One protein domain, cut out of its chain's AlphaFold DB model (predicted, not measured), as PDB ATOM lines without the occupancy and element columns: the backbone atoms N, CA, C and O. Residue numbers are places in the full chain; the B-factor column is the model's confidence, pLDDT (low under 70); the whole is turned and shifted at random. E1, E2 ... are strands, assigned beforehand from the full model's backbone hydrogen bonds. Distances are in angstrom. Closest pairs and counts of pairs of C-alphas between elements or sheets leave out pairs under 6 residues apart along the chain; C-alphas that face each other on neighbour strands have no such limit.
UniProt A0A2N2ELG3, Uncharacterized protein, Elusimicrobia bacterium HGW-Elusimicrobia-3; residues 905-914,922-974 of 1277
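AT A GLANCE: This is residues 905 to 914 and 922 to 974 of the 1277 residues of an uncharacterized protein of Elusimicrobia bacterium HGW-Elusimicrobia-3 (UniProt A0A2N2ELG3). With little regular structure, the domain is a rod of loops holding two small strand hairpins, E1 with E2 and then E3 with E4, one after the other along it. Before them, residues 923 to 924 pair antiparallel with 932 to 933. The 63 printed residues include no named helix and four strands, E1 to E4, in two antiparallel sheets; the class is all strand, with 15 residues in named elements. The whole is extended, with a radius of gyration of the C-alphas of 17.1 A and spans of 56 by 22 by 12 A.

HOW THE PARTS SIT: E1, residues 942 to 944, and E2, residues 952 to 954, form an antiparallel hairpin at 131 degrees; N 944 and O 952, 2.7 A, are within hydrogen-bond range. E3, residues 964 to 968, and E4, residues 971 to 974, form another at 173 degrees, with N 968 and O 971 at 2.8 A. E2 and E3 are apart.

IN THESE COORDINATES: E1 begins at C-alpha 942 (-34.361, -26.717, 33.497) and spans 5.9 A; E2 spans 6.5 A. E3 spans 13.9 A; E4 spans 10.5 A, ending at C-alpha 974 (-29.929, -40.569, 30.513).

THE WHOLE: The C-alphas of Leu 905 and Asn 961 are farthest apart, 56.7 A. Residues 915 to 921 are cut out, a 16.4 A gap between C-alphas 914 and 922. No link between named strands is long. Residues 947 and 961 have pLDDT under 70.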
ATOM      1  N   LEU A 905     -50.026   3.244  33.799       78.44
ATOM      2  CA  LEU A 905     -50.993   2.635  32.895       78.44
ATOM      3  C   LEU A 905     -50.876   1.106  32.971       78.44
ATOM      4  O   LEU A 905     -49.810   0.529  32.728       78.44
ATOM      5  N   GLY A 906     -51.969   0.461  33.373       75.31
ATOM      6  CA  GLY A 906     -52.019  -0.986  33.538       75.31
ATOM      7  C   GLY A 906     -51.781  -1.705  32.213       75.31
ATOM      8  O   GLY A 906     -52.028  -1.164  31.134       75.31
ATOM      9  N   VAL A 907     -51.328  -2.954  32.295       75.44
ATOM     10  CA  VAL A 907     -50.951  -3.742  31.112       75.44
ATOM     11  C   VAL A 907     -52.105  -3.909  30.115       75.44
ATOM     12  O   VAL A 907     -51.883  -3.840  28.909       75.44
ATOM     13  N   ALA A 908     -53.355  -3.992  30.587       74.94
ATOM     14  CA  ALA A 908     -54.542  -4.046  29.717       74.94
ATOM     15  C   ALA A 908     -54.771  -2.792  28.857       74.94
ATOM     16  O   ALA A 908     -55.520  -2.846  27.888       74.94
ATOM     17  N   SER A 909     -54.132  -1.673  29.191       73.81
ATOM     18  CA  SER A 909     -54.234  -0.418  28.444       73.81
ATOM     19  C   SER A 909     -52.928  -0.077  27.715       73.81
ATOM     20  O   SER A 909     -52.722   1.068  27.332       73.81
ATOM     21  N   GLY A 910     -52.045  -1.067  27.515       71.00
ATOM     22  CA  GLY A 910     -50.813  -0.939  26.727       71.00
ATOM     23  C   GLY A 910     -49.578  -0.475  27.506       71.00
ATOM     24  O   GLY A 910     -48.534  -0.243  26.897       71.00
ATOM     25  N   GLY A 911     -49.666  -0.340  28.834       79.81
ATOM     26  CA  GLY A 911     -48.513  -0.031  29.688       79.81
ATOM     27  C   GLY A 911     -47.784  -1.276  30.210       79.81
ATOM     28  O   GLY A 911     -48.174  -2.409  29.961       79.81
ATOM     29  N   THR A 912     -46.708  -1.094  30.972       79.50
ATOM     30  CA  THR A 912     -45.973  -2.185  31.650       79.50
ATOM     31  C   THR A 912     -46.505  -2.470  33.056       79.50
ATOM     32  O   THR A 912     -46.021  -3.388  33.723       79.50
ATOM     33  N   GLY A 913     -47.440  -1.640  33.539       78.44
ATOM     34  CA  GLY A 913     -47.928  -1.617  34.922       78.44
ATOM     35  C   GLY A 913     -46.872  -1.204  35.968       78.44
ATOM     36  O   GLY A 913     -47.206  -0.855  37.097       78.44
ATOM     37  N   LEU A 914     -45.590  -1.176  35.587       77.44
ATOM     38  CA  LEU A 914     -44.450  -0.736  36.391       77.44
ATOM     39  C   LEU A 914     -43.766   0.455  35.753       77.44
ATOM     40  O   LEU A 914     -43.616   0.515  34.535       77.44
ATOM     41  N   VAL A 922     -35.313 -13.982  32.821       82.81
ATOM     42  CA  VAL A 922     -36.413 -14.332  31.929       82.81
ATOM     43  C   VAL A 922     -37.667 -13.642  32.455       82.81
ATOM     44  O   VAL A 922     -38.122 -13.944  33.559       82.81
ATOM     45  N   LEU A 923     -38.177 -12.671  31.693       82.50
ATOM     46  CA  LEU A 923     -39.448 -12.012  31.985       82.50
ATOM     47  C   LEU A 923     -40.601 -12.961  31.659       82.50
ATOM     48  O   LEU A 923     -40.541 -13.702  30.679       82.50
ATOM     49  N   TYR A 924     -41.656 -12.923  32.458       83.56
ATOM     50  CA  TYR A 924     -42.868 -13.687  32.209       83.56
ATOM     51  C   TYR A 924     -44.103 -12.807  32.409       83.56
ATOM     52  O   TYR A 924     -44.119 -11.889  33.234       83.56
ATOM     53  N   GLY A 925     -45.137 -13.076  31.609       77.44
ATOM     54  CA  GLY A 925     -46.425 -12.402  31.729       77.44
ATOM     55  C   GLY A 925     -47.087 -12.774  33.051       77.44
ATOM     56  O   GLY A 925     -47.240 -13.956  33.354       77.44
ATOM     57  N   ALA A 926     -47.462 -11.767  33.837       73.81
ATOM     58  CA  ALA A 926     -48.067 -11.949  35.155       73.81
ATOM     59  C   ALA A 926     -49.571 -11.657  35.137       73.81
ATOM     60  O   ALA A 926     -50.126 -11.096  36.086       73.81
ATOM     61  N   GLY A 927     -50.254 -11.970  34.041       78.12
ATOM     62  CA  GLY A 927     -51.610 -11.481  33.912       78.12
ATOM     63  C   GLY A 927     -51.634  -9.978  33.561       78.12
ATOM     64  O   GLY A 927     -50.767  -9.489  32.845       78.12
ATOM     65  N   THR A 928     -52.675  -9.265  34.022       72.75
ATOM     66  CA  THR A 928     -52.847  -7.791  33.818       72.75
ATOM     67  C   THR A 928     -52.071  -7.095  34.905       72.75
ATOM     68  O   THR A 928     -52.035  -5.868  34.962       72.75
ATOM     69  N   GLY A 929     -51.526  -7.881  35.831       74.94
ATOM     70  CA  GLY A 929     -50.487  -7.416  36.689       74.94
ATOM     71  C   GLY A 929     -49.290  -7.001  35.858       74.94
ATOM     72  O   GLY A 929     -49.120  -7.314  34.680       74.94
ATOM     73  N   ASN A 930     -48.454  -6.273  36.550       83.81
ATOM     74  CA  ASN A 930     -47.175  -5.805  36.092       83.81
ATOM     75  C   ASN A 930     -46.335  -6.948  35.516       83.81
ATOM     76  O   ASN A 930     -46.263  -8.019  36.113       83.81
ATOM     77  N   VAL A 931     -45.663  -6.724  34.391       85.62
ATOM     78  CA  VAL A 931     -44.768  -7.739  33.810       85.62
ATOM     79  C   VAL A 931     -43.687  -8.131  34.836       85.62
ATOM     80  O   VAL A 931     -43.045  -7.257  35.417       85.62
ATOM     81  N   ALA A 932     -43.491  -9.435  35.069       82.81
ATOM     82  CA  ALA A 932     -42.628  -9.975  36.129       82.81
ATOM     83  C   ALA A 932     -41.399 -10.722  35.566       82.81
ATOM     84  O   ALA A 932     -41.259 -10.873  34.356       82.81
ATOM     85  N   SER A 933     -40.478 -11.187  36.426       87.00
ATOM     86  CA  SER A 933     -39.244 -11.887  36.009       87.00
ATOM     87  C   SER A 933     -38.858 -13.048  36.930       87.00
ATOM     88  O   SER A 933     -39.058 -12.955  38.140       87.00
ATOM     89  N   LEU A 934     -38.294 -14.129  36.380       85.12
ATOM     90  CA  LEU A 934     -37.786 -15.285  37.131       85.12
ATOM     91  C   LEU A 934     -36.387 -15.036  37.725       85.12
ATOM     92  O   LEU A 934     -35.684 -14.086  37.371       85.12
ATOM     93  N   ALA A 935     -35.958 -15.908  38.641       78.94
ATOM     94  CA  ALA A 935     -34.566 -15.957  39.090       78.94
ATOM     95  C   ALA A 935     -33.626 -16.434  37.966       78.94
ATOM     96  O   ALA A 935     -34.047 -17.156  37.066       78.94
ATOM     97  N   ALA A 936     -32.353 -16.030  38.006       80.62
ATOM     98  CA  ALA A 936     -31.358 -16.507  37.042       80.62
ATOM     99  C   ALA A 936     -31.057 -18.005  37.273       80.62
ATOM    100  O   ALA A 936     -30.845 -18.418  38.412       80.62
ATOM    101  N   LEU A 937     -31.058 -18.814  36.208       82.31
ATOM    102  CA  LEU A 937     -30.899 -20.276  36.278       82.31
ATOM    103  C   LEU A 937     -29.438 -20.711  36.536       82.31
ATOM    104  O   LEU A 937     -28.515 -20.033  36.083       82.31
ATOM    105  N   THR A 938     -29.229 -21.871  37.190       84.06
ATOM    106  CA  THR A 938     -27.896 -22.496  37.400       84.06
ATOM    107  C   THR A 938     -27.690 -23.790  36.580       84.06
ATOM    108  O   THR A 938     -28.600 -24.272  35.907       84.06
ATOM    109  N   ASN A 939     -26.470 -24.347  36.577       82.44
ATOM    110  CA  ASN A 939     -26.045 -25.438  35.683       82.44
ATOM    111  C   ASN A 939     -26.856 -26.739  35.836       82.44
ATOM    112  O   ASN A 939     -27.053 -27.230  36.944       82.44
ATOM    113  N   GLY A 940     -27.248 -27.339  34.706       79.00
ATOM    114  CA  GLY A 940     -27.985 -28.610  34.673       79.00
ATOM    115  C   GLY A 940     -29.424 -28.506  35.184       79.00
ATOM    116  O   GLY A 940     -30.070 -29.532  35.385       79.00
ATOM    117  N   GLN A 941     -29.915 -27.280  35.406       86.94
ATOM    118  CA  GLN A 941     -31.301 -27.011  35.753       86.94
ATOM    119  C   GLN A 941     -32.109 -26.629  34.513       86.94
ATOM    120  O   GLN A 941     -31.624 -25.954  33.605       86.94
ATOM    121  N   LEU A 942     -33.368 -27.040  34.507       82.75
ATOM    122  CA  LEU A 942     -34.361 -26.717  33.497       82.75
ATOM    123  C   LEU A 942     -35.512 -25.947  34.151       82.75
ATOM    124  O   LEU A 942     -35.781 -26.123  35.339       82.75
ATOM    125  N   LEU A 943     -36.214 -25.131  33.360       84.81
ATOM    126  CA  LEU A 943     -37.528 -24.625  33.747       84.81
ATOM    127  C   LEU A 943     -38.546 -25.769  33.709       84.81
ATOM    128  O   LEU A 943     -38.953 -26.217  32.639       84.81
ATOM    129  N   ILE A 944     -38.954 -26.249  34.873       81.50
ATOM    130  CA  ILE A 944     -40.045 -27.199  35.022       81.50
ATOM    131  C   ILE A 944     -41.353 -26.408  35.047       81.50
ATOM    132  O   ILE A 944     -41.562 -25.525  35.886       81.50
ATOM    133  N   GLY A 945     -42.239 -26.730  34.106       76.56
ATOM    134  CA  GLY A 945     -43.592 -26.191  34.081       76.56
ATOM    135  C   GLY A 945     -44.288 -26.466  35.409       76.56
ATOM    136  O   GLY A 945     -44.366 -27.610  35.854       76.56
ATOM    137  N   ASN A 946     -44.765 -25.405  36.047       74.25
ATOM    138  CA  ASN A 946     -45.456 -25.478  37.322       74.25
ATOM    139  C   ASN A 946     -46.859 -24.917  37.113       74.25
ATOM    140  O   ASN A 946     -47.065 -23.708  37.133       74.25
ATOM    141  N   THR A 947     -47.813 -25.792  36.798       68.62
ATOM    142  CA  THR A 947     -49.181 -25.398  36.454       68.62
ATOM    143  C   THR A 947     -49.806 -24.639  37.627       68.62
ATOM    144  O   THR A 947     -50.032 -25.207  38.691       68.62
ATOM    145  N   GLY A 948     -50.061 -23.342  37.434       70.62
ATOM    146  CA  GLY A 948     -50.600 -22.446  38.464       70.62
ATOM    147  C   GLY A 948     -49.569 -21.588  39.208       70.62
ATOM    148  O   GLY A 948     -49.982 -20.757  40.010       70.62
ATOM    149  N   ASN A 949     -48.267 -21.727  38.926       74.44
ATOM    150  CA  ASN A 949     -47.198 -20.888  39.480       74.44
ATOM    151  C   ASN A 949     -46.222 -20.430  38.386       74.44
ATOM    152  O   ASN A 949     -46.236 -20.923  37.257       74.44
ATOM    153  N   ALA A 950     -45.327 -19.503  38.731       77.25
ATOM    154  CA  ALA A 950     -44.201 -19.190  37.861       77.25
ATOM    155  C   ALA A 950     -43.373 -20.474  37.607       77.25
ATOM    156  O   ALA A 950     -43.215 -21.285  38.529       77.25
ATOM    157  N   PRO A 951     -42.858 -20.695  36.384       86.31
ATOM    158  CA  PRO A 951     -42.056 -21.876  36.075       86.31
ATOM    159  C   PRO A 951     -40.914 -22.067  37.083       86.31
ATOM    160  O   PRO A 951     -40.194 -21.116  37.394       86.31
ATOM    161  N   SER A 952     -40.765 -23.282  37.617       85.06
ATOM    162  CA  SER A 952     -39.738 -23.577  38.624       85.06
ATOM    163  C   SER A 952     -38.435 -23.983  37.950       85.06
ATOM    164  O   SER A 952     -38.439 -24.426  36.812       85.06
ATOM    165  N   VAL A 953     -37.306 -23.844  38.634       85.75
ATOM    166  CA  VAL A 953     -35.995 -24.211  38.088       85.75
ATOM    167  C   VAL A 953     -35.468 -25.427  38.861       85.75
ATOM    168  O   VAL A 953     -35.267 -25.321  40.070       85.75
ATOM    169  N   ALA A 954     -35.260 -26.580  38.208       84.62
ATOM    170  CA  ALA A 954     -34.836 -27.829  38.874       84.62
ATOM    171  C   ALA A 954     -34.036 -28.800  37.970       84.62
ATOM    172  O   ALA A 954     -34.011 -28.638  36.753       84.62
ATOM    173  N   ALA A 955     -33.393 -29.818  38.569       83.50
ATOM    174  CA  ALA A 955     -32.628 -30.880  37.885       83.50
ATOM    175  C   ALA A 955     -33.380 -32.238  37.857       83.50
ATOM    176  O   ALA A 955     -34.287 -32.451  38.661       83.50
ATOM    177  N   LEU A 956     -33.003 -33.173  36.965       83.25
ATOM    178  CA  LEU A 956     -33.652 -34.493  36.783       83.25
ATOM    179  C   LEU A 956     -32.930 -35.624  37.568       83.25
ATOM    180  O   LEU A 956     -31.707 -35.566  37.715       83.25
ATOM    181  N   GLY A 957     -33.638 -36.673  38.029       80.25
ATOM    182  CA  GLY A 957     -33.064 -37.817  38.783       80.25
ATOM    183  C   GLY A 957     -33.550 -39.214  38.330       80.25
ATOM    184  O   GLY A 957     -34.577 -39.311  37.666       80.25
ATOM    185  N   GLY A 958     -32.827 -40.296  38.683       79.69
ATOM    186  CA  GLY A 958     -33.179 -41.700  38.350       79.69
ATOM    187  C   GLY A 958     -32.480 -42.773  39.214       79.69
ATOM    188  O   GLY A 958     -31.778 -42.434  40.164       79.69
ATOM    189  N   THR A 959     -32.693 -44.068  38.911       74.62
ATOM    190  CA  THR A 959     -32.197 -45.227  39.695       74.62
ATOM    191  C   THR A 959     -31.426 -46.255  38.853       74.62
ATOM    192  O   THR A 959     -31.757 -46.509  37.695       74.62
ATOM    193  N   SER A 960     -30.442 -46.935  39.458       73.88
ATOM    194  CA  SER A 960     -29.576 -47.913  38.770       73.88
ATOM    195  C   SER A 960     -30.297 -49.133  38.189       73.88
ATOM    196  O   SER A 960     -29.738 -49.811  37.335       73.88
ATOM    197  N   ASN A 961     -31.524 -49.418  38.631       66.25
ATOM    198  CA  ASN A 961     -32.286 -50.591  38.195       66.25
ATOM    199  C   ASN A 961     -33.239 -50.286  37.029       66.25
ATOM    200  O   ASN A 961     -33.859 -51.204  36.498       66.25
ATOM    201  N   GLN A 962     -33.391 -49.011  36.659       73.69
ATOM    202  CA  GLN A 962     -34.368 -48.563  35.666       73.69
ATOM    203  C   GLN A 962     -33.738 -47.589  34.669       73.69
ATOM    204  O   GLN A 962     -33.648 -47.923  33.494       73.69
ATOM    205  N   VAL A 963     -33.273 -46.418  35.123       78.00
ATOM    206  CA  VAL A 963     -32.679 -45.361  34.283       78.00
ATOM    207  C   VAL A 963     -31.636 -44.580  35.092       78.00
ATOM    208  O   VAL A 963     -31.949 -44.045  36.154       78.00
ATOM    209  N   ILE A 964     -30.416 -44.456  34.574       80.12
ATOM    210  CA  ILE A 964     -29.303 -43.702  35.172       80.12
ATOM    211  C   ILE A 964     -29.291 -42.271  34.607       80.12
ATOM    212  O   ILE A 964     -29.390 -42.108  33.394       80.12
ATOM    213  N   VAL A 965     -29.154 -41.244  35.465       85.75
ATOM    214  CA  VAL A 965     -29.204 -39.803  35.102       85.75
ATOM    215  C   VAL A 965     -27.945 -39.057  35.556       85.75
ATOM    216  O   VAL A 965     -27.518 -39.233  36.695       85.75
ATOM    217  N   THR A 966     -27.365 -38.196  34.704       83.38
ATOM    218  CA  THR A 966     -26.186 -37.351  35.018       83.38
ATOM    219  C   THR A 966     -26.398 -35.889  34.578       83.38
ATOM    220  O   THR A 966     -26.614 -35.642  33.393       83.38
ATOM    221  N   ASN A 967     -26.315 -34.916  35.502       83.69
ATOM    222  CA  ASN A 967     -26.516 -33.473  35.238       83.69
ATOM    223  C   ASN A 967     -25.173 -32.714  35.094       83.69
ATOM    224  O   ASN A 967     -24.261 -32.940  35.888       83.69
ATOM    225  N   GLY A 968     -25.056 -31.784  34.132       81.25
ATOM    226  CA  GLY A 968     -23.854 -30.971  33.865       81.25
ATOM    227  C   GLY A 968     -24.161 -29.558  33.331       81.25
ATOM    228  O   GLY A 968     -25.308 -29.221  33.045       81.25
ATOM    229  N   ALA A 969     -23.150 -28.690  33.204       77.81
ATOM    230  CA  ALA A 969     -23.334 -27.326  32.690       77.81
ATOM    231  C   ALA A 969     -23.856 -27.344  31.241       77.81
ATOM    232  O   ALA A 969     -23.167 -27.803  30.336       77.81
ATOM    233  N   GLY A 970     -25.088 -26.872  31.034       75.25
ATOM    234  CA  GLY A 970     -25.763 -26.893  29.733       75.25
ATOM    235  C   GLY A 970     -26.230 -28.272  29.233       75.25
ATOM    236  O   GLY A 970     -26.729 -28.338  28.114       75.25
ATOM    237  N   THR A 971     -26.098 -29.363  30.009       81.12
ATOM    238  CA  THR A 971     -26.420 -30.738  29.550       81.12
ATOM    239  C   THR A 971     -27.043 -31.629  30.639       81.12
ATOM    240  O   THR A 971     -26.653 -31.533  31.801       81.12
ATOM    241  N   ILE A 972     -27.915 -32.579  30.265       87.56
ATOM    242  CA  ILE A 972     -28.411 -33.692  31.114       87.56
ATOM    243  C   ILE A 972     -28.383 -35.000  30.287       87.56
ATOM    244  O   ILE A 972     -28.905 -35.006  29.174       87.56
ATOM    245  N   THR A 973     -27.813 -36.102  30.805       82.56
ATOM    246  CA  THR A 973     -27.647 -37.402  30.092       82.56
ATOM    247  C   THR A 973     -28.406 -38.557  30.782       82.56
ATOM    248  O   THR A 973     -28.321 -38.671  32.004       82.56
ATOM    249  N   LEU A 974     -29.101 -39.433  30.024       83.19
ATOM    250  CA  LEU A 974     -29.929 -40.569  30.513       83.19
ATOM    251  C   LEU A 974     -29.558 -41.924  29.843       83.19
ATOM    252  O   LEU A 974     -29.402 -41.956  28.623       83.19
TER     253      LEU A 974